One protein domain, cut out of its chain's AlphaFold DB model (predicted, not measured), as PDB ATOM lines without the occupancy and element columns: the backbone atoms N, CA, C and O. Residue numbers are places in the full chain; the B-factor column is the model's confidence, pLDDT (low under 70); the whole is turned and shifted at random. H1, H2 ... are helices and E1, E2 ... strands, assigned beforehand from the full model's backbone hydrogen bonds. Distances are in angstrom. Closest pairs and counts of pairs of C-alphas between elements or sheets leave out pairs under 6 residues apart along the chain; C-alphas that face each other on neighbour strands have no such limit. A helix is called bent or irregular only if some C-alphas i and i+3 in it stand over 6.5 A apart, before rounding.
ATOM      1  N   LYS A  72     104.616 176.281  -5.287       89.88
ATOM      2  CA  LYS A  72     104.117 176.368  -6.670       89.88
ATOM      3  C   LYS A  72     103.987 174.994  -7.329       89.88
ATOM      4  O   LYS A  72     103.020 174.731  -8.034       89.88
ATOM      5  N   TYR A  73     104.966 174.117  -7.108       91.81
ATOM      6  CA  TYR A  73     104.901 172.744  -7.606       91.81
ATOM      7  C   TYR A  73     103.749 171.965  -6.957       91.81
ATOM      8  O   TYR A  73     102.986 171.300  -7.654       91.81
ATOM      9  N   SER A  74     103.588 172.092  -5.637       93.62
ATOM     10  CA  SER A  74     102.530 171.403  -4.892       93.62
ATOM     11  C   SER A  74     101.132 171.878  -5.296       93.62
ATOM     12  O   SER A  74     100.239 171.053  -5.466       93.62
ATOM     13  N   GLU A  75     100.949 173.184  -5.508       92.94
ATOM     14  CA  GLU A  75      99.711 173.763  -6.042       92.94
ATOM     15  C   GLU A  75      99.402 173.221  -7.445       92.94
ATOM     16  O   GLU A  75      98.271 172.812  -7.707       92.94
ATOM     17  N   GLY A  76     100.410 173.129  -8.322       93.38
ATOM     18  CA  GLY A  76     100.260 172.546  -9.660       93.38
ATOM     19  C   GLY A  76      99.807 171.082  -9.626       93.38
ATOM     20  O   GLY A  76      98.847 170.714 -10.300       93.38
ATOM     21  N   LEU A  77     100.420 170.254  -8.770       95.56
ATOM     22  CA  LEU A  77     100.005 168.856  -8.601       95.56
ATOM     23  C   LEU A  77      98.554 168.727  -8.131       95.56
ATOM     24  O   LEU A  77      97.825 167.840  -8.579       95.56
ATOM     25  N   VAL A  78      98.126 169.592  -7.213       96.06
ATOM     26  CA  VAL A  78      96.752 169.581  -6.706       96.06
ATOM     27  C   VAL A  78      95.771 170.065  -7.771       96.06
ATOM     28  O   VAL A  78      94.723 169.443  -7.934       96.06
ATOM     29  N   GLN A  79      96.110 171.096  -8.551       95.75
ATOM     30  CA  GLN A  79      95.307 171.518  -9.705       95.75
ATOM     31  C   GLN A  79      95.091 170.367 -10.688       95.75
ATOM     32  O   GLN A  79      93.954 170.115 -11.089       95.75
ATOM     33  N   ASP A  80      96.149 169.633 -11.029       96.19
ATOM     34  CA  ASP A  80      96.062 168.492 -11.941       96.19
ATOM     35  C   ASP A  80      95.180 167.375 -11.373       96.19
ATOM     36  O   ASP A  80      94.304 166.861 -12.074       96.19
ATOM     37  N   LYS A  81      95.347 167.039 -10.085       96.81
ATOM     38  CA  LYS A  81      94.522 166.034  -9.399       96.81
ATOM     39  C   LYS A  81      93.049 166.422  -9.365       96.81
ATOM     40  O   LYS A  81      92.208 165.613  -9.755       96.81
ATOM     41  N   VAL A  82      92.737 167.648  -8.946       96.62
ATOM     42  CA  VAL A  82      91.358 168.144  -8.849       96.62
ATOM     43  C   VAL A  82      90.712 168.186 -10.232       96.62
ATOM     44  O   VAL A  82      89.619 167.649 -10.416       96.62
ATOM     45  N   ASN A  83      91.412 168.723 -11.236       94.88
ATOM     46  CA  ASN A  83      90.931 168.754 -12.616       94.88
ATOM     47  C   ASN A  83      90.672 167.344 -13.160       94.88
ATOM     48  O   ASN A  83      89.628 167.110 -13.772       94.88
ATOM     49  N   LYS A  84      91.600 166.402 -12.940       95.62
ATOM     50  CA  LYS A  84      91.447 165.003 -13.361       95.62
ATOM     51  C   LYS A  84      90.243 164.363 -12.671       95.62
ATOM     52  O   LYS A  84      89.377 163.824 -13.353       95.62
ATOM     53  N   GLY A  85      90.161 164.456 -11.345       96.06
ATOM     54  CA  GLY A  85      89.113 163.811 -10.556       96.06
ATOM     55  C   GLY A  85      87.714 164.321 -10.892       96.06
ATOM     56  O   GLY A  85      86.796 163.517 -11.048       96.06
ATOM     57  N   ILE A  86      87.555 165.634 -11.091       95.56
ATOM     58  CA  ILE A  86      86.272 166.220 -11.501       95.56
ATOM     59  C   ILE A  86      85.892 165.779 -12.921       95.56
ATOM     60  O   ILE A  86      84.753 165.383 -13.145       95.56
ATOM     61  N   LYS A  87      86.832 165.788 -13.878       93.19
ATOM     62  CA  LYS A  87      86.565 165.334 -15.256       93.19
ATOM     63  C   LYS A  87      86.216 163.849 -15.327       93.19
ATOM     64  O   LYS A  87      85.330 163.474 -16.085       93.19
ATOM     65  N   MET A  88      86.881 163.014 -14.531       93.12
ATOM     66  CA  MET A  88      86.523 161.602 -14.396       93.12
ATOM     67  C   MET A  88      85.115 161.457 -13.815       93.12
ATOM     68  O   MET A  88      84.291 160.718 -14.343       93.12
ATOM     69  N   GLY A  89      84.821 162.194 -12.744       91.81
ATOM     70  CA  GLY A  89      83.552 162.093 -12.040       91.81
ATOM     71  C   GLY A  89      82.348 162.699 -12.754       91.81
ATOM     72  O   GLY A  89      81.230 162.319 -12.435       91.81
ATOM     73  N   LEU A  90      82.530 163.619 -13.697       89.62
ATOM     74  CA  LEU A  90      81.437 164.251 -14.435       89.62
ATOM     75  C   LEU A  90      81.698 164.106 -15.933       89.62
ATOM     76  O   LEU A  90      82.475 164.866 -16.509       89.62
ATOM     77  N   GLY A  91      81.054 163.122 -16.565       80.69
ATOM     78  CA  GLY A  91      81.175 162.871 -18.009       80.69
ATOM     79  C   GLY A  91      82.393 162.047 -18.444       80.69
ATOM     80  O   GLY A  91      82.592 161.855 -19.640       80.69
ATOM     81  N   GLY A  92      83.199 161.539 -17.504       83.88
ATOM     82  CA  GLY A  92      84.331 160.654 -17.803       83.88
ATOM     83  C   GLY A  92      83.962 159.177 -17.987       83.88
ATOM     84  O   GLY A  92      84.726 158.433 -18.598       83.88
ATOM     85  N   PHE A  93      82.795 158.754 -17.492       87.38
ATOM     86  CA  PHE A  93      82.324 157.366 -17.539       87.38
ATOM     87  C   PHE A  93      80.962 157.266 -18.210       87.38
ATOM     88  O   PHE A  93      80.171 158.206 -18.164       87.38
ATOM     89  N   LYS A  94      80.673 156.113 -18.816       82.81
ATOM     90  CA  LYS A  94      79.451 155.918 -19.613       82.81
ATOM     91  C   LYS A  94      78.293 155.318 -18.823       82.81
ATOM     92  O   LYS A  94      77.156 155.350 -19.287       82.81
ATOM     93  N   ASN A  95      78.562 154.724 -17.664       85.31
ATOM     94  CA  ASN A  95      77.550 154.049 -16.859       85.31
ATOM     95  C   ASN A  95      77.959 153.935 -15.380       85.31
ATOM     96  O   ASN A  95      79.090 154.215 -14.984       85.31
ATOM     97  N   THR A  96      77.003 153.481 -14.563       86.94
ATOM     98  CA  THR A  96      77.174 153.286 -13.115       86.94
ATOM     99  C   THR A  96      78.286 152.291 -12.767       86.94
ATOM    100  O   THR A  96      78.976 152.504 -11.773       86.94
ATOM    101  N   GLN A  97      78.463 151.221 -13.548       89.31
ATOM    102  CA  GLN A  97      79.470 150.198 -13.257       89.31
ATOM    103  C   GLN A  97      80.880 150.780 -13.395       89.31
ATOM    104  O   GLN A  97      81.633 150.771 -12.426       89.31
ATOM    105  N   GLU A  98      81.178 151.394 -14.543       90.31
ATOM    106  CA  GLU A  98      82.466 152.050 -14.802       90.31
ATOM    107  C   GLU A  98      82.799 153.107 -13.742       90.31
ATOM    108  O   GLU A  98      83.935 153.183 -13.270       90.31
ATOM    109  N   TYR A  99      81.799 153.897 -13.332       91.88
ATOM    110  CA  TYR A  99      81.969 154.881 -12.267       91.88
ATOM    111  C   TYR A  99      82.348 154.218 -10.941       91.88
ATOM    112  O   TYR A  99      83.287 154.647 -10.272       91.88
ATOM    113  N   ASN A 100      81.608 153.182 -10.538       91.19
ATOM    114  CA  ASN A 100      81.827 152.497  -9.268       91.19
ATOM    115  C   ASN A 100      83.194 151.807  -9.215       91.19
ATOM    116  O   ASN A 100      83.839 151.854  -8.166       91.19
ATOM    117  N   ASP A 101      83.665 151.265 -10.339       94.62
ATOM    118  CA  ASP A 101      84.992 150.653 -10.458       94.62
ATOM    119  C   ASP A 101      86.121 151.672 -10.204       94.62
ATOM    120  O   ASP A 101      87.139 151.338  -9.598       94.62
ATOM    121  N   HIS A 102      85.910 152.945 -10.563       96.00
ATOM    122  CA  HIS A 102      86.889 154.026 -10.383       96.00
ATOM    123  C   HIS A 102      86.585 154.952  -9.201       96.00
ATOM    124  O   HIS A 102      87.335 155.892  -8.931       96.00
ATOM    125  N   LYS A 103      85.515 154.702  -8.442       94.62
ATOM    126  CA  LYS A 103      85.047 155.612  -7.387       94.62
ATOM    127  C   LYS A 103      86.109 155.893  -6.324       94.62
ATOM    128  O   LYS A 103      86.219 157.023  -5.854       94.62
ATOM    129  N   LYS A 104      86.916 154.887  -5.970       96.56
ATOM    130  CA  LYS A 104      88.044 155.046  -5.036       96.56
ATOM    131  C   LYS A 104      89.153 155.937  -5.601       96.56
ATOM    132  O   LYS A 104      89.723 156.734  -4.858       96.56
ATOM    133  N   GLU A 105      89.438 155.837  -6.899       97.06
ATOM    134  CA  GLU A 105      90.404 156.720  -7.559       97.06
ATOM    135  C   GLU A 105      89.892 158.163  -7.538       97.06
ATOM    136  O   GLU A 105      90.595 159.058  -7.076       97.06
ATOM    137  N   ILE A 106      88.634 158.380  -7.932       96.88
ATOM    138  CA  ILE A 106      87.997 159.704  -7.902       96.88
ATOM    139  C   ILE A 106      88.044 160.284  -6.481       96.88
ATOM    140  O   ILE A 106      88.469 161.423  -6.288       96.88
ATOM    141  N   ALA A 107      87.671 159.494  -5.471       96.81
ATOM    142  CA  ALA A 107      87.697 159.913  -4.071       96.81
ATOM    143  C   ALA A 107      89.105 160.282  -3.580       96.81
ATOM    144  O   ALA A 107      89.250 161.208  -2.790       96.81
ATOM    145  N   THR A 108      90.149 159.621  -4.078       96.19
ATOM    146  CA  THR A 108      91.539 159.975  -3.745       96.19
ATOM    147  C   THR A 108      91.935 161.332  -4.334       96.19
ATOM    148  O   THR A 108      92.722 162.061  -3.734       96.19
ATOM    149  N   LEU A 109      91.379 161.694  -5.494       96.88
ATOM    150  CA  LEU A 109      91.697 162.938  -6.198       96.88
ATOM    151  C   LEU A 109      90.954 164.161  -5.641       96.88
ATOM    152  O   LEU A 109      91.522 165.248  -5.604       96.88
ATOM    153  N   VAL A 110      89.688 164.000  -5.236       96.62
ATOM    154  CA  VAL A 110      88.797 165.127  -4.872       96.62
ATOM    155  C   VAL A 110      88.076 164.965  -3.528       96.62
ATOM    156  O   VAL A 110      87.283 165.819  -3.130       96.62
ATOM    157  N   GLY A 111      88.334 163.875  -2.811       96.69
ATOM    158  CA  GLY A 111      87.660 163.523  -1.566       96.69
ATOM    159  C   GLY A 111      86.368 162.734  -1.789       96.69
ATOM    160  O   GLY A 111      85.696 162.845  -2.819       96.69
ATOM    161  N   GLU A 112      86.003 161.929  -0.790       94.81
ATOM    162  CA  GLU A 112      84.846 161.028  -0.851       94.81
ATOM    163  C   GLU A 112      83.518 161.768  -1.037       94.81
ATOM    164  O   GLU A 112      82.649 161.295  -1.769       94.81
ATOM    165  N   ASN A 113      83.356 162.940  -0.417       93.88
ATOM    166  CA  ASN A 113      82.119 163.716  -0.503       93.88
ATOM    167  C   ASN A 113      81.831 164.152  -1.947       93.88
ATOM    168  O   ASN A 113      80.758 163.870  -2.483       93.88
ATOM    169  N   ILE A 114      82.811 164.775  -2.611       95.06
ATOM    170  CA  ILE A 114      82.664 165.176  -4.014       95.06
ATOM    171  C   ILE A 114      82.468 163.947  -4.910       95.06
ATOM    172  O   ILE A 114      81.570 163.971  -5.749       95.06
ATOM    173  N   ALA A 115      83.216 162.853  -4.714       94.88
ATOM    174  CA  ALA A 115      83.014 161.619  -5.483       94.88
ATOM    175  C   ALA A 115      81.578 161.070  -5.343       94.88
ATOM    176  O   ALA A 115      80.929 160.726  -6.326       94.88
ATOM    177  N   ASN A 116      81.026 161.049  -4.130       90.81
ATOM    178  CA  ASN A 116      79.650 160.609  -3.901       90.81
ATOM    179  C   ASN A 116      78.614 161.531  -4.562       90.81
ATOM    180  O   ASN A 116      77.649 161.040  -5.145       90.81
ATOM    181  N   LYS A 117      78.814 162.853  -4.502       90.12
ATOM    182  CA  LYS A 117      77.917 163.827  -5.141       90.12
ATOM    183  C   LYS A 117      77.956 163.737  -6.667       90.12
ATOM    184  O   LYS A 117      76.904 163.696  -7.298       90.12
ATOM    185  N   MET A 118      79.150 163.650  -7.256       91.38
ATOM    186  CA  MET A 118      79.315 163.573  -8.711       91.38
ATOM    187  C   MET A 118      78.640 162.334  -9.304       91.38
ATOM    188  O   MET A 118      78.035 162.430 -10.367       91.38
ATOM    189  N   TYR A 119      78.671 161.191  -8.609       89.12
ATOM    190  CA  TYR A 119      77.941 159.995  -9.038       89.12
ATOM    191  C   TYR A 119      76.458 160.287  -9.319       89.12
ATOM    192  O   TYR A 119      75.964 159.947 -10.392       89.12
ATOM    193  N   LYS A 120      75.775 160.979  -8.396       84.81
ATOM    194  CA  LYS A 120      74.356 161.348  -8.536       84.81
ATOM    195  C   LYS A 120      74.133 162.285  -9.722       84.81
ATOM    196  O   LYS A 120      73.290 162.024 -10.578       84.81
ATOM    197  N   MET A 121      74.991 163.299  -9.830       84.94
ATOM    198  CA  MET A 121      74.930 164.330 -10.872       84.94
ATOM    199  C   MET A 121      75.113 163.792 -12.295       84.94
ATOM    200  O   MET A 121      74.756 164.485 -13.245       84.94
ATOM    201  N   ASN A 122      75.635 162.571 -12.471       84.50
ATOM    202  CA  ASN A 122      75.718 161.967 -13.800       84.50
ATOM    203  C   ASN A 122      74.343 161.610 -14.385       84.50
ATOM    204  O   ASN A 122      74.222 161.537 -15.605       84.50
ATOM    205  N   GLY A 123      73.328 161.362 -13.551       76.75
ATOM    206  CA  GLY A 123      71.986 160.984 -14.005       76.75
ATOM    207  C   GLY A 123      70.885 161.963 -13.624       76.75
ATOM    208  O   GLY A 123      69.932 162.111 -14.383       76.75
ATOM    209  N   ASP A 124      71.023 162.646 -12.490       70.50
ATOM    210  CA  ASP A 124      70.095 163.682 -12.044       70.50
ATOM    211  C   ASP A 124      70.886 164.791 -11.326       70.50
ATOM    212  O   ASP A 124      71.619 164.495 -10.378       70.50
ATOM    213  N   PRO A 125      70.803 166.064 -11.759       60.44
ATOM    214  CA  PRO A 125      71.485 167.166 -11.084       60.44
ATOM    215  C   PRO A 125      70.881 167.507  -9.706       60.44
ATOM    216  O   PRO A 125      71.392 168.411  -9.040       60.44
ATOM    217  N   ASP A 126      69.821 166.824  -9.259       67.50
ATOM    218  CA  ASP A 126      69.300 166.952  -7.899       67.50
ATOM    219  C   ASP A 126      70.168 166.197  -6.872       67.50
ATOM    220  O   ASP A 126      70.197 164.966  -6.791       67.50
ATOM    221  N   LEU A 127      70.863 166.961  -6.025       61.06
ATOM    222  CA  LEU A 127      71.713 166.436  -4.952       61.06
ATOM    223  C   LEU A 127      70.938 165.698  -3.846       61.06
ATOM    224  O   LEU A 127      71.558 164.976  -3.057       61.06
ATOM    225  N   THR A 128      69.620 165.890  -3.766       62.72
ATOM    226  CA  THR A 128      68.747 165.273  -2.757       62.72
ATOM    227  C   THR A 128      68.191 163.922  -3.194       62.72
ATOM    228  O   THR A 128      67.718 163.159  -2.354       62.72
ATOM    229  N   TYR A 129      68.301 163.582  -4.479       62.94
ATOM    230  CA  TYR A 129      67.808 162.315  -4.994       62.94
ATOM    231  C   TYR A 129      68.737 161.156  -4.601       62.94
ATOM    232  O   TYR A 129      69.963 161.205  -4.769       62.94
ATOM    233  N   ASP A 130      68.139 160.096  -4.058       64.81
ATOM    234  CA  ASP A 130      68.803 158.830  -3.768       64.81
ATOM    235  C   ASP A 130      68.241 157.746  -4.680       64.81
ATOM    236  O   ASP A 130      67.033 157.498  -4.735       64.81
ATOM    237  N   LEU A 131      69.140 157.081  -5.401       66.44
ATOM    238  CA  LEU A 131      68.747 156.023  -6.311       66.44
ATOM    239  C   LEU A 131      68.257 154.798  -5.517       66.44
ATOM    240  O   LEU A 131      68.973 154.337  -4.620       66.44
ATOM    241  N   PRO A 132      67.094 154.209  -5.852       70.56
ATOM    242  CA  PRO A 132      66.642 152.988  -5.200       70.56
ATOM    243  C   PRO A 132      67.672 151.856  -5.310       70.56
ATOM    244  O   PRO A 132      68.314 151.669  -6.349       70.56
ATOM    245  N   LYS A 133      67.807 151.061  -4.241       69.56
ATOM    246  CA  LYS A 133      68.756 149.940  -4.177       69.56
ATOM    247  C   LYS A 133      68.554 148.986  -5.363       69.56
ATOM    248  O   LYS A 133      67.445 148.516  -5.604       69.56
ATOM    249  N   GLY A 134      69.634 148.685  -6.085       67.50
ATOM    250  CA  GLY A 134      69.615 147.785  -7.247       67.50
ATOM    251  C   GLY A 134      69.196 148.439  -8.569       67.50
ATOM    252  O   GLY A 134      69.013 147.734  -9.560       67.50
ATOM    253  N   LYS A 135      69.038 149.766  -8.611       69.12
ATOM    254  CA  LYS A 135      68.898 150.527  -9.858       69.12
ATOM    255  C   LYS A 135      70.242 151.150 -10.253       69.12
ATOM    256  O   LYS A 135      71.159 151.226  -9.440       69.12
ATOM    257  N   SER A 136      70.329 151.618 -11.496       70.12
ATOM    258  CA  SER A 136      71.448 152.418 -12.004       70.12
ATOM    259  C   SER A 136      70.916 153.709 -12.615       70.12
ATOM    260  O   SER A 136      69.857 153.698 -13.246       70.12
ATOM    261  N   PHE A 137      71.653 154.809 -12.460       70.94
ATOM    262  CA  PHE A 137      71.376 156.031 -13.209       70.94
ATOM    263  C   PHE A 137      71.608 155.780 -14.701       70.94
ATOM    264  O   PHE A 137      72.615 155.169 -15.079       70.94
ATOM    265  N   LYS A 138      70.727 156.312 -15.553       77.25
ATOM    266  CA  LYS A 138      71.099 156.581 -16.944       77.25
ATOM    267  C   LYS A 138      72.041 157.778 -16.916       77.25
ATOM    268  O   LYS A 138      71.655 158.829 -16.420       77.25
ATOM    269  N   PHE A 139      73.270 157.609 -17.389       83.94
ATOM    270  CA  PHE A 139      74.231 158.706 -17.416       83.94
ATOM    271  C   PHE A 139      73.890 159.631 -18.587       83.94
ATOM    272  O   PHE A 139      73.741 159.180 -19.721       83.94
ATOM    273  N   LEU A 140      73.721 160.916 -18.288       83.75
ATOM    274  CA  LEU A 140      73.272 161.951 -19.220       83.75
ATOM    275  C   LEU A 140      74.390 162.943 -19.578       83.75
ATOM    276  O   LEU A 140      74.185 163.837 -20.397       83.75
ATOM    277  N   LEU A 141      75.574 162.810 -18.976       81.56
ATOM    278  CA  LEU A 141      76.744 163.628 -19.293       81.56
ATOM    279  C   LEU A 141      77.535 162.938 -20.403       81.56
ATOM    280  O   LEU A 141      78.201 161.937 -20.161       81.56
ATOM    281  N   THR A 142      77.467 163.476 -21.619       65.62
ATOM    282  CA  THR A 142      78.184 162.918 -22.784       65.62
ATOM    283  C   THR A 142      79.259 163.850 -23.340       65.62
ATOM    284  O   THR A 142      79.982 163.486 -24.267       65.62
ATOM    285  N   LYS A 143      79.381 165.066 -22.793       74.94
ATOM    286  CA  LYS A 143      80.363 166.072 -23.214       74.94
ATOM    287  C   LYS A 143      81.448 166.253 -22.157       74.94
ATOM    288  O   LYS A 143      81.221 166.039 -20.969       74.94
ATOM    289  N   ASN A 144      82.618 166.699 -22.611       77.38
ATOM    290  CA  ASN A 144      83.757 166.957 -21.739       77.38
ATOM    291  C   ASN A 144      83.435 168.052 -20.718       77.38
ATOM    292  O   ASN A 144      83.051 169.165 -21.082       77.38
ATOM    293  N   THR A 145      83.681 167.748 -19.447       87.75
ATOM    294  CA  THR A 145      83.592 168.722 -18.360       87.75
ATOM    295  C   THR A 145      84.768 169.692 -18.406       87.75
ATOM    296  O   THR A 145      85.937 169.302 -18.527       87.75
ATOM    297  N   VAL A 146      84.456 170.978 -18.283       87.31
ATOM    298  CA  VAL A 146      85.441 172.052 -18.174       87.31
ATOM    299  C   VAL A 146      85.646 172.371 -16.699       87.31
ATOM    300  O   VAL A 146      84.683 172.517 -15.948       87.31
ATOM    301  N   VAL A 147      86.910 172.468 -16.288       88.25
ATOM    302  CA  VAL A 147      87.297 172.727 -14.899       88.25
ATOM    303  C   VAL A 147      88.380 173.792 -14.883       88.25
ATOM    304  O   VAL A 147      89.372 173.668 -15.604       88.25
ATOM    305  N   TYR A 148      88.193 174.807 -14.045       84.50
ATOM    306  CA  TYR A 148      89.202 175.816 -13.739       84.50
ATOM    307  C   TYR A 148      89.467 175.804 -12.242       84.50
ATOM    308  O   TYR A 148      88.552 176.064 -11.467       84.50
ATOM    309  N   THR A 149      90.708 175.520 -11.852       88.06
ATOM    310  CA  THR A 149      91.098 175.372 -10.446       88.06
ATOM    311  C   THR A 149      92.053 176.483 -10.030       88.06
ATOM    312  O   THR A 149      93.049 176.745 -10.704       88.06
ATOM    313  N   ALA A 150      91.769 177.110  -8.895       84.50
ATOM    314  CA  ALA A 150      92.565 178.168  -8.298       84.50
ATOM    315  C   ALA A 150      92.738 177.936  -6.793       84.50
ATOM    316  O   ALA A 150      91.988 177.185  -6.167       84.50
ATOM    317  N   PHE A 151      93.730 178.610  -6.225       87.38
ATOM    318  CA  PHE A 151      94.011 178.615  -4.796       87.38
ATOM    319  C   PHE A 151      93.606 179.949  -4.185       87.38
ATOM    320  O   PHE A 151      93.830 181.009  -4.777       87.38
ATOM    321  N   GLU A 152      93.061 179.908  -2.972       84.25
ATOM    322  CA  GLU A 152      93.151 181.078  -2.104       84.25
ATOM    323  C   GLU A 152      94.609 181.284  -1.682       84.25
ATOM    324  O   GLU A 152      95.445 180.385  -1.784       84.25
ATOM    325  N   ARG A 153      94.935 182.475  -1.171       83.44
ATOM    326  CA  ARG A 153      96.278 182.742  -0.652       83.44
ATOM    327  C   ARG A 153      96.636 181.708   0.425       83.44
ATOM    328  O   ARG A 153      96.093 181.756   1.527       83.44
ATOM    329  N   VAL A 154      97.600 180.837   0.132       84.81
ATOM    330  CA  VAL A 154      98.039 179.795   1.065       84.81
ATOM    331  C   VAL A 154      98.808 180.427   2.222       84.81
ATOM    332  O   VAL A 154      99.872 181.019   2.041       84.81
ATOM    333  N   THR A 155      98.256 180.311   3.429       81.00
ATOM    334  CA  THR A 155      98.910 180.711   4.688       81.00
ATOM    335  C   THR A 155      99.284 179.512   5.557       81.00
ATOM    336  O   THR A 155     100.157 179.638   6.415       81.00
ATOM    337  N   ASN A 156      98.656 178.355   5.324       85.31
ATOM    338  CA  ASN A 156      98.931 177.078   5.976       85.31
ATOM    339  C   ASN A 156      98.992 175.974   4.910       85.31
ATOM    340  O   ASN A 156      98.014 175.747   4.208       85.31
ATOM    341  N   ILE A 157     100.128 175.285   4.775       87.31
ATOM    342  CA  ILE A 157     100.283 174.244   3.743       87.31
ATOM    343  C   ILE A 157      99.592 172.933   4.107       87.31
ATOM    344  O   ILE A 157      99.402 172.100   3.231       87.31
ATOM    345  N   HIS A 158      99.217 172.748   5.372       91.69
ATOM    346  CA  HIS A 158      98.436 171.598   5.821       91.69
ATOM    347  C   HIS A 158      96.930 171.858   5.763       91.69
ATOM    348  O   HIS A 158      96.167 171.005   6.183       91.69
ATOM    349  N   ASP A 159      96.509 173.036   5.300       92.81
ATOM    350  CA  ASP A 159      95.104 173.428   5.179       92.81
ATOM    351  C   ASP A 159      94.961 174.506   4.091       92.81
ATOM    352  O   ASP A 159      94.634 175.671   4.334       92.81
ATOM    353  N   ALA A 160      95.347 174.143   2.868       93.00
ATOM    354  CA  ALA A 160      95.248 175.022   1.716       93.00
ATOM    355  C   ALA A 160      93.846 174.942   1.108       93.00
ATOM    356  O   ALA A 160      93.327 173.854   0.853       93.00
ATOM    357  N   LYS A 161      93.260 176.103   0.815       94.12
ATOM    358  CA  LYS A 161      91.925 176.203   0.224       94.12
ATOM    359  C   LYS A 161      91.998 176.266  -1.294       94.12
ATOM    360  O   LYS A 161      92.674 177.124  -1.866       94.12
ATOM    361  N   VAL A 162      91.260 175.366  -1.928       94.31
ATOM    362  CA  VAL A 162      91.188 175.185  -3.377       94.31
ATOM    363  C   VAL A 162      89.759 175.415  -3.838       94.31
ATOM    364  O   VAL A 162      88.808 174.883  -3.261       94.31
ATOM    365  N   LEU A 163      89.613 176.184  -4.910       91.88
ATOM    366  CA  LEU A 163      88.344 176.470  -5.564       91.88
ATOM    367  C   LEU A 163      88.412 175.975  -7.001       91.88
ATOM    368  O   LEU A 163      89.295 176.380  -7.756       91.88
ATOM    369  N   ALA A 164      87.467 175.129  -7.395       92.31
ATOM    370  CA  ALA A 164      87.317 174.691  -8.772       92.31
ATOM    371  C   ALA A 164      85.938 175.074  -9.315       92.31
ATOM    372  O   ALA A 164      84.906 174.655  -8.789       92.31
ATOM    373  N   ILE A 165      85.926 175.867 -10.385       88.00
ATOM    374  CA  ILE A 165      84.722 176.186 -11.150       88.00
ATOM    375  C   ILE A 165      84.539 175.088 -12.189       88.00
ATOM    376  O   ILE A 165      85.424 174.841 -13.010       88.00
ATOM    377  N   VAL A 166      83.383 174.435 -12.145       90.44
ATOM    378  CA  VAL A 166      83.056 173.271 -12.964       90.44
ATOM    379  C   VAL A 166      81.889 173.607 -13.872       90.44
ATOM    380  O   VAL A 166      80.839 174.027 -13.389       90.44
ATOM    381  N   LYS A 167      82.059 173.378 -15.173       88.56
ATOM    382  CA  LYS A 167      81.005 173.485 -16.183       88.56
ATOM    383  C   LYS A 167      80.817 172.138 -16.867       88.56
ATOM    384  O   LYS A 167      81.766 171.600 -17.439       88.56
ATOM    385  N   TYR A 168      79.593 171.628 -16.846       87.31
ATOM    386  CA  TYR A 168      79.231 170.384 -17.523       87.31
ATOM    387  C   TYR A 168      77.878 170.508 -18.222       87.31
ATOM    388  O   TYR A 168      77.066 171.386 -17.922       87.31
ATOM    389  N   GLN A 169      77.664 169.637 -19.203       86.88
ATOM    390  CA  GLN A 169      76.504 169.658 -20.086       86.88
ATOM    391  C   GLN A 169      75.793 168.311 -20.030       86.88
ATOM    392  O   GLN A 169      76.440 167.263 -20.064       86.88
ATOM    393  N   MET A 170      74.465 168.354 -19.955       86.50
ATOM    394  CA  MET A 170      73.617 167.164 -19.920       86.50
ATOM    395  C   MET A 170      72.794 167.047 -21.201       86.50
ATOM    396  O   MET A 170      72.316 168.053 -21.735       86.50
ATOM    397  N   THR A 171      72.590 165.814 -21.658       85.19
ATOM    398  CA  THR A 171      71.668 165.458 -22.741       85.19
ATOM    399  C   THR A 171      70.405 164.792 -22.186       85.19
ATOM    400  O   THR A 171      70.248 164.625 -20.977       85.19
ATOM    401  N   ASP A 172      69.482 164.402 -23.063       80.69
ATOM    402  CA  ASP A 172      68.334 163.542 -22.729       80.69
ATOM    403  C   ASP A 172      68.710 162.041 -22.690       80.69
ATOM    404  O   ASP A 172      67.879 161.154 -22.456       80.69
ATOM    405  N   GLY A 173      69.983 161.733 -22.959       77.19
ATOM    406  CA  GLY A 173      70.519 160.384 -23.081       77.19
ATOM    407  C   GLY A 173      69.969 159.598 -24.275       77.19
ATOM    408  O   GLY A 173      70.180 158.389 -24.337       77.19
ATOM    409  N   ASN A 174      69.209 160.232 -25.168       77.94
ATOM    410  CA  ASN A 174      68.702 159.650 -26.413       77.94
ATOM    411  C   ASN A 174      69.349 160.307 -27.643       77.94
ATOM    412  O   ASN A 174      69.272 159.768 -28.743       77.94
ATOM    413  N   SER A 175      69.997 161.458 -27.456       79.69
ATOM    414  CA  SER A 175      70.734 162.195 -28.474       79.69
ATOM    415  C   SER A 175      71.973 162.881 -27.883       79.69
ATOM    416  O   SER A 175      72.118 163.017 -26.667       79.69
ATOM    417  N   ASP A 176      72.851 163.376 -28.758       81.25
ATOM    418  CA  ASP A 176      73.980 164.238 -28.381       81.25
ATOM    419  C   ASP A 176      73.588 165.717 -28.205       81.25
ATOM    420  O   ASP A 176      74.462 166.562 -27.965       81.25
ATOM    421  N   LYS A 177      72.293 166.057 -28.338       86.19
ATOM    422  CA  LYS A 177      71.800 167.428 -28.157       86.19
ATOM    423  C   LYS A 177      71.907 167.804 -26.679       86.19
ATOM    424  O   LYS A 177      71.334 167.145 -25.810       86.19
ATOM    425  N   VAL A 178      72.619 168.894 -26.403       86.56
ATOM    426  CA  VAL A 178      72.726 169.465 -25.056       86.56
ATOM    427  C   VAL A 178      71.384 170.073 -24.662       86.56
ATOM    428  O   VAL A 178      70.920 171.014 -25.300       86.56
ATOM    429  N   GLN A 179      70.796 169.552 -23.589       86.06
ATOM    430  CA  GLN A 179      69.516 169.994 -23.029       86.06
ATOM    431  C   GLN A 179      69.710 171.002 -21.900       86.06
ATOM    432  O   GLN A 179      68.897 171.899 -21.699       86.06
ATOM    433  N   SER A 180      70.787 170.857 -21.128       85.25
ATOM    434  CA  SER A 180      71.089 171.792 -20.050       85.25
ATOM    435  C   SER A 180      72.580 171.950 -19.822       85.25
ATOM    436  O   SER A 180      73.375 171.043 -20.077       85.25
ATOM    437  N   GLU A 181      72.940 173.124 -19.325       85.62
ATOM    438  CA  GLU A 181      74.286 173.462 -18.892       85.62
ATOM    439  C   GLU A 181      74.258 173.815 -17.411       85.62
ATOM    440  O   GLU A 181      73.382 174.551 -16.959       85.62
ATOM    441  N   HIS A 182      75.225 173.297 -16.664       84.56
ATOM    442  CA  HIS A 182      75.299 173.464 -15.221       84.56
ATOM    443  C   HIS A 182      76.645 174.043 -14.827       84.56
ATOM    444  O   HIS A 182      77.678 173.670 -15.394       84.56
ATOM    445  N   LEU A 183      76.623 174.910 -13.816       84.88
ATOM    446  CA  LEU A 183      77.830 175.371 -13.147       84.88
ATOM    447  C   LEU A 183      77.803 174.979 -11.674       84.88
ATOM    448  O   LEU A 183      76.791 175.116 -10.976       84.88
ATOM    449  N   CYS A 184      78.941 174.486 -11.203       86.50
ATOM    450  CA  CYS A 184      79.163 174.117  -9.815       86.50
ATOM    451  C   CYS A 184      80.498 174.670  -9.327       86.50
ATOM    452  O   CYS A 184      81.426 174.865 -10.113       86.50
ATOM    453  N   ILE A 185      80.595 174.888  -8.019       90.06
ATOM    454  CA  ILE A 185      81.859 175.181  -7.348       90.06
ATOM    455  C   ILE A 185      82.218 173.982  -6.484       90.06
ATOM    456  O   ILE A 185      81.436 173.560  -5.630       90.06
ATOM    457  N   ALA A 186      83.403 173.432  -6.716       91.88
ATOM    458  CA  ALA A 186      84.049 172.515  -5.798       91.88
ATOM    459  C   ALA A 186      84.966 173.319  -4.871       91.88
ATOM    460  O   ALA A 186      85.893 173.980  -5.336       91.88
ATOM    461  N   HIS A 187      84.702 173.260  -3.570       94.12
ATOM    462  CA  HIS A 187      85.612 173.772  -2.549       94.12
ATOM    463  C   HIS A 187      86.331 172.585  -1.923       94.12
ATOM    464  O   HIS A 187      85.679 171.606  -1.547       94.12
ATOM    465  N   LEU A 188      87.651 172.674  -1.801       97.06
ATOM    466  CA  LEU A 188      88.462 171.666  -1.137       97.06
ATOM    467  C   LEU A 188      89.408 172.327  -0.137       97.06
ATOM    468  O   LEU A 188      89.981 173.376  -0.421       97.06
ATOM    469  N   GLU A 189      89.594 171.675   1.002       96.31
ATOM    470  CA  GLU A 189      90.699 171.920   1.926       96.31
ATOM    471  C   GLU A 189      91.700 170.779   1.760       96.31
ATOM    472  O   GLU A 189      91.322 169.601   1.702       96.31
ATOM    473  N   TYR A 190      92.973 171.128   1.619       95.44
ATOM    474  CA  TYR A 190      93.994 170.207   1.149       95.44
ATOM    475  C   TYR A 190      95.276 170.323   1.969       95.44
ATOM    476  O   TYR A 190      95.815 171.413   2.161       95.44
ATOM    477  N   ASP A 191      95.814 169.180   2.387       94.56
ATOM    478  CA  ASP A 191      97.164 169.090   2.928       94.56
ATOM    479  C   ASP A 191      98.152 168.973   1.763       94.56
ATOM    480  O   ASP A 191      98.268 167.923   1.123       94.56
ATOM    481  N   LEU A 192      98.851 170.063   1.451       93.00
ATOM    482  CA  LEU A 192      99.817 170.123   0.356       93.00
ATOM    483  C   LEU A 192     101.084 169.312   0.641       93.00
ATOM    484  O   LEU A 192     101.749 168.888  -0.304       93.00
ATOM    485  N   THR A 193     101.426 169.077   1.911       90.06
ATOM    486  CA  THR A 193     102.589 168.260   2.285       90.06
ATOM    487  C   THR A 193     102.287 166.782   2.115       90.06
ATOM    488  O   THR A 193     103.031 166.071   1.445       90.06
ATOM    489  N   ASN A 194     101.164 166.328   2.675       92.31
ATOM    490  CA  ASN A 194     100.737 164.930   2.595       92.31
ATOM    491  C   ASN A 194      99.983 164.610   1.303       92.31
ATOM    492  O   ASN A 194      99.608 163.466   1.054       92.31
ATOM    493  N   GLN A 195      99.766 165.626   0.472       91.81
ATOM    494  CA  GLN A 195      99.112 165.517  -0.814       91.81
ATOM    495  C   GLN A 195      97.700 164.908  -0.722       91.81
ATOM    496  O   GLN A 195      97.299 164.146  -1.609       91.81
ATOM    497  N   LYS A 196      96.932 165.280   0.313       95.31
ATOM    498  CA  LYS A 196      95.660 164.647   0.696       95.31
ATOM    499  C   LYS A 196      94.524 165.661   0.885       95.31
ATOM    500  O   LYS A 196      94.715 166.702   1.504       95.31
ATOM    501  N   VAL A 197      93.322 165.305   0.427       96.69
ATOM    502  CA  VAL A 197      92.084 166.058   0.700       96.69
ATOM    503  C   VAL A 197      91.674 165.888   2.165       96.69
ATOM    504  O   VAL A 197      91.580 164.762   2.658       96.69
ATOM    505  N   ILE A 198      91.411 167.000   2.847       96.25
ATOM    506  CA  ILE A 198      90.931 167.047   4.236       96.25
ATOM    507  C   ILE A 198      89.413 167.150   4.241       96.25
ATOM    508  O   ILE A 198      88.718 166.330   4.838       96.25
ATOM    509  N   TYR A 199      88.913 168.142   3.514       96.12
ATOM    510  CA  TYR A 199      87.500 168.417   3.358       96.12
ATOM    511  C   TYR A 199      87.212 168.725   1.898       96.12
ATOM    512  O   TYR A 199      88.039 169.294   1.184       96.12
ATOM    513  N   SER A 200      86.023 168.348   1.438       95.31
ATOM    514  CA  SER A 200      85.568 168.752   0.122       95.31
ATOM    515  C   SER A 200      84.055 168.857   0.046       95.31
ATOM    516  O   SER A 200      83.317 168.098   0.678       95.31
ATOM    517  N   GLN A 201      83.583 169.816  -0.744       94.00
ATOM    518  CA  GLN A 201      82.171 170.022  -1.036       94.00
ATOM    519  C   GLN A 201      81.982 170.457  -2.483       94.00
ATOM    520  O   GLN A 201      82.796 171.185  -3.042       94.00
ATOM    521  N   LEU A 202      80.865 170.036  -3.065       89.69
ATOM    522  CA  LEU A 202      80.404 170.475  -4.373       89.69
ATOM    523  C   LEU A 202      79.049 171.164  -4.213       89.69
ATOM    524  O   LEU A 202      78.144 170.590  -3.587       89.69
ATOM    525  N   THR A 203      78.941 172.365  -4.776       86.44
ATOM    526  CA  THR A 203      77.768 173.236  -4.671       86.44
ATOM    527  C   THR A 203      77.336 173.700  -6.067       86.44
ATOM    528  O   THR A 203      78.080 174.445  -6.712       86.44
ATOM    529  N   PRO A 204      76.164 173.275  -6.568       83.31
ATOM    530  CA  PRO A 204      75.581 173.819  -7.785       83.31
ATOM    531  C   PRO A 204      75.086 175.240  -7.532       83.31
ATOM    532  O   PRO A 204      74.534 175.531  -6.473       83.31
ATOM    533  N   PHE A 205      75.276 176.124  -8.508       80.12
ATOM    534  CA  PHE A 205      74.822 177.515  -8.397       80.12
ATOM    535  C   PHE A 205      74.135 178.042  -9.657       80.12
ATOM    536  O   PHE A 205      73.537 179.113  -9.621       80.12
ATOM    537  N   TYR A 206      74.200 177.310 -10.773       77.19
ATOM    538  CA  TYR A 206      73.557 177.717 -12.015       77.19
ATOM    539  C   TYR A 206      73.118 176.517 -12.851       77.19
ATOM    540  O   TYR A 206      73.846 175.528 -12.957       77.19
ATOM    541  N   LYS A 207      71.954 176.666 -13.492       78.56
ATOM    542  CA  LYS A 207      71.401 175.757 -14.497       78.56
ATOM    543  C   LYS A 207      70.768 176.578 -15.622       78.56
ATOM    544  O   LYS A 207      69.843 177.346 -15.371       78.56
ATOM    545  N   SER A 208      71.228 176.368 -16.852       75.06
ATOM    546  CA  SER A 208      70.551 176.816 -18.074       75.06
ATOM    547  C   SER A 208      69.785 175.656 -18.693       75.06
ATOM    548  O   SER A 208      70.301 174.537 -18.740       75.06
ATOM    549  N   ILE A 209      68.584 175.920 -19.201       76.38
ATOM    550  CA  ILE A 209      67.812 174.969 -20.005       76.38
ATOM    551  C   ILE A 209      67.871 175.458 -21.449       76.38
ATOM    552  O   ILE A 209      67.406 176.556 -21.751       76.38
ATOM    553  N   ASN A 210      68.455 174.649 -22.327       65.31
ATOM    554  CA  ASN A 210      68.526 174.938 -23.751       65.31
ATOM    555  C   ASN A 210      67.249 174.400 -24.408       65.31
ATOM    556  O   ASN A 210      66.981 173.202 -24.329       65.31
TER     557      ASN A 210
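This is residues 72 to 210 of the 211 residues of an uncharacterized protein of Lactobacillus johnsonii (UniProt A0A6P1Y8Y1). A twisted sheet of four strands is covered on one face by three helices, H1, H2 and H3, making two layers, with the other face bare. The helices form an up-and-down bundle, each running against the one before it. The 139 printed residues have three named helices, then four named strands, a mixed class; the sheet E1 E2 E3 E4 is a meander, each strand the antiparallel neighbour of the one before. The whole is compact, with a radius of gyration of the C-alphas of 15.0 A and spans of 47 by 32 by 23 A.

Start at the inner strands E2, residues 160 to 171, and E3, residues 178 to 191, a hairpin with N 164 and O 186 within hydrogen-bond range at 2.8 A. Edge strand E1, residues 146 to 151, forms a hairpin with E2, N 148 and O 165 at 3.0 A. Edge strand E4, residues 196 to 209, forms one with E3, N 187 and O 201 at 2.9 A, and bends by 68 degrees at residue 199. H1, residues 72 to 89, is on the sheet; its closest C-alphas to E1 are Gln 79 and Thr 149, 5.8 A. H2, residues 96 to 110, stands up from the same face, over E4, and touches H1 at C-alphas Gly 85 and Ile 106, 5.0 A, through H1's residues 81 to 89 alone. H3, residues 112 to 121, is on that face too, and touches H2 at C-alphas Ala 107 and Ala 115, 5.2 A. Each O i to N i+4 pair is within hydrogen-bond range in H1, 9 of 11 in H2 and 5 of 6 in H3.

Find C-alpha 72 at (104.117, 176.368, -6.670), where H1 begins its 25.6 A. H2, 18.5 A, is irregular: C-alphas 101 and 104 are 7.6 A apart. H3 spans 14.5 A, E1 17.2 A, E2 35.3 A and E3 37.2 A. E4, 36.2 A, ends at C-alpha 209, (67.812, 174.969, -20.005).

The C-alphas of Thr 155 and Asn 174, the two farthest apart, are 48.2 A apart. The printed part has no cut; look at residues 122 to 145 for the long link, H3 to E1. Confidence is under 70 at residues 125 to 131, 133 to 135, 142 and 210.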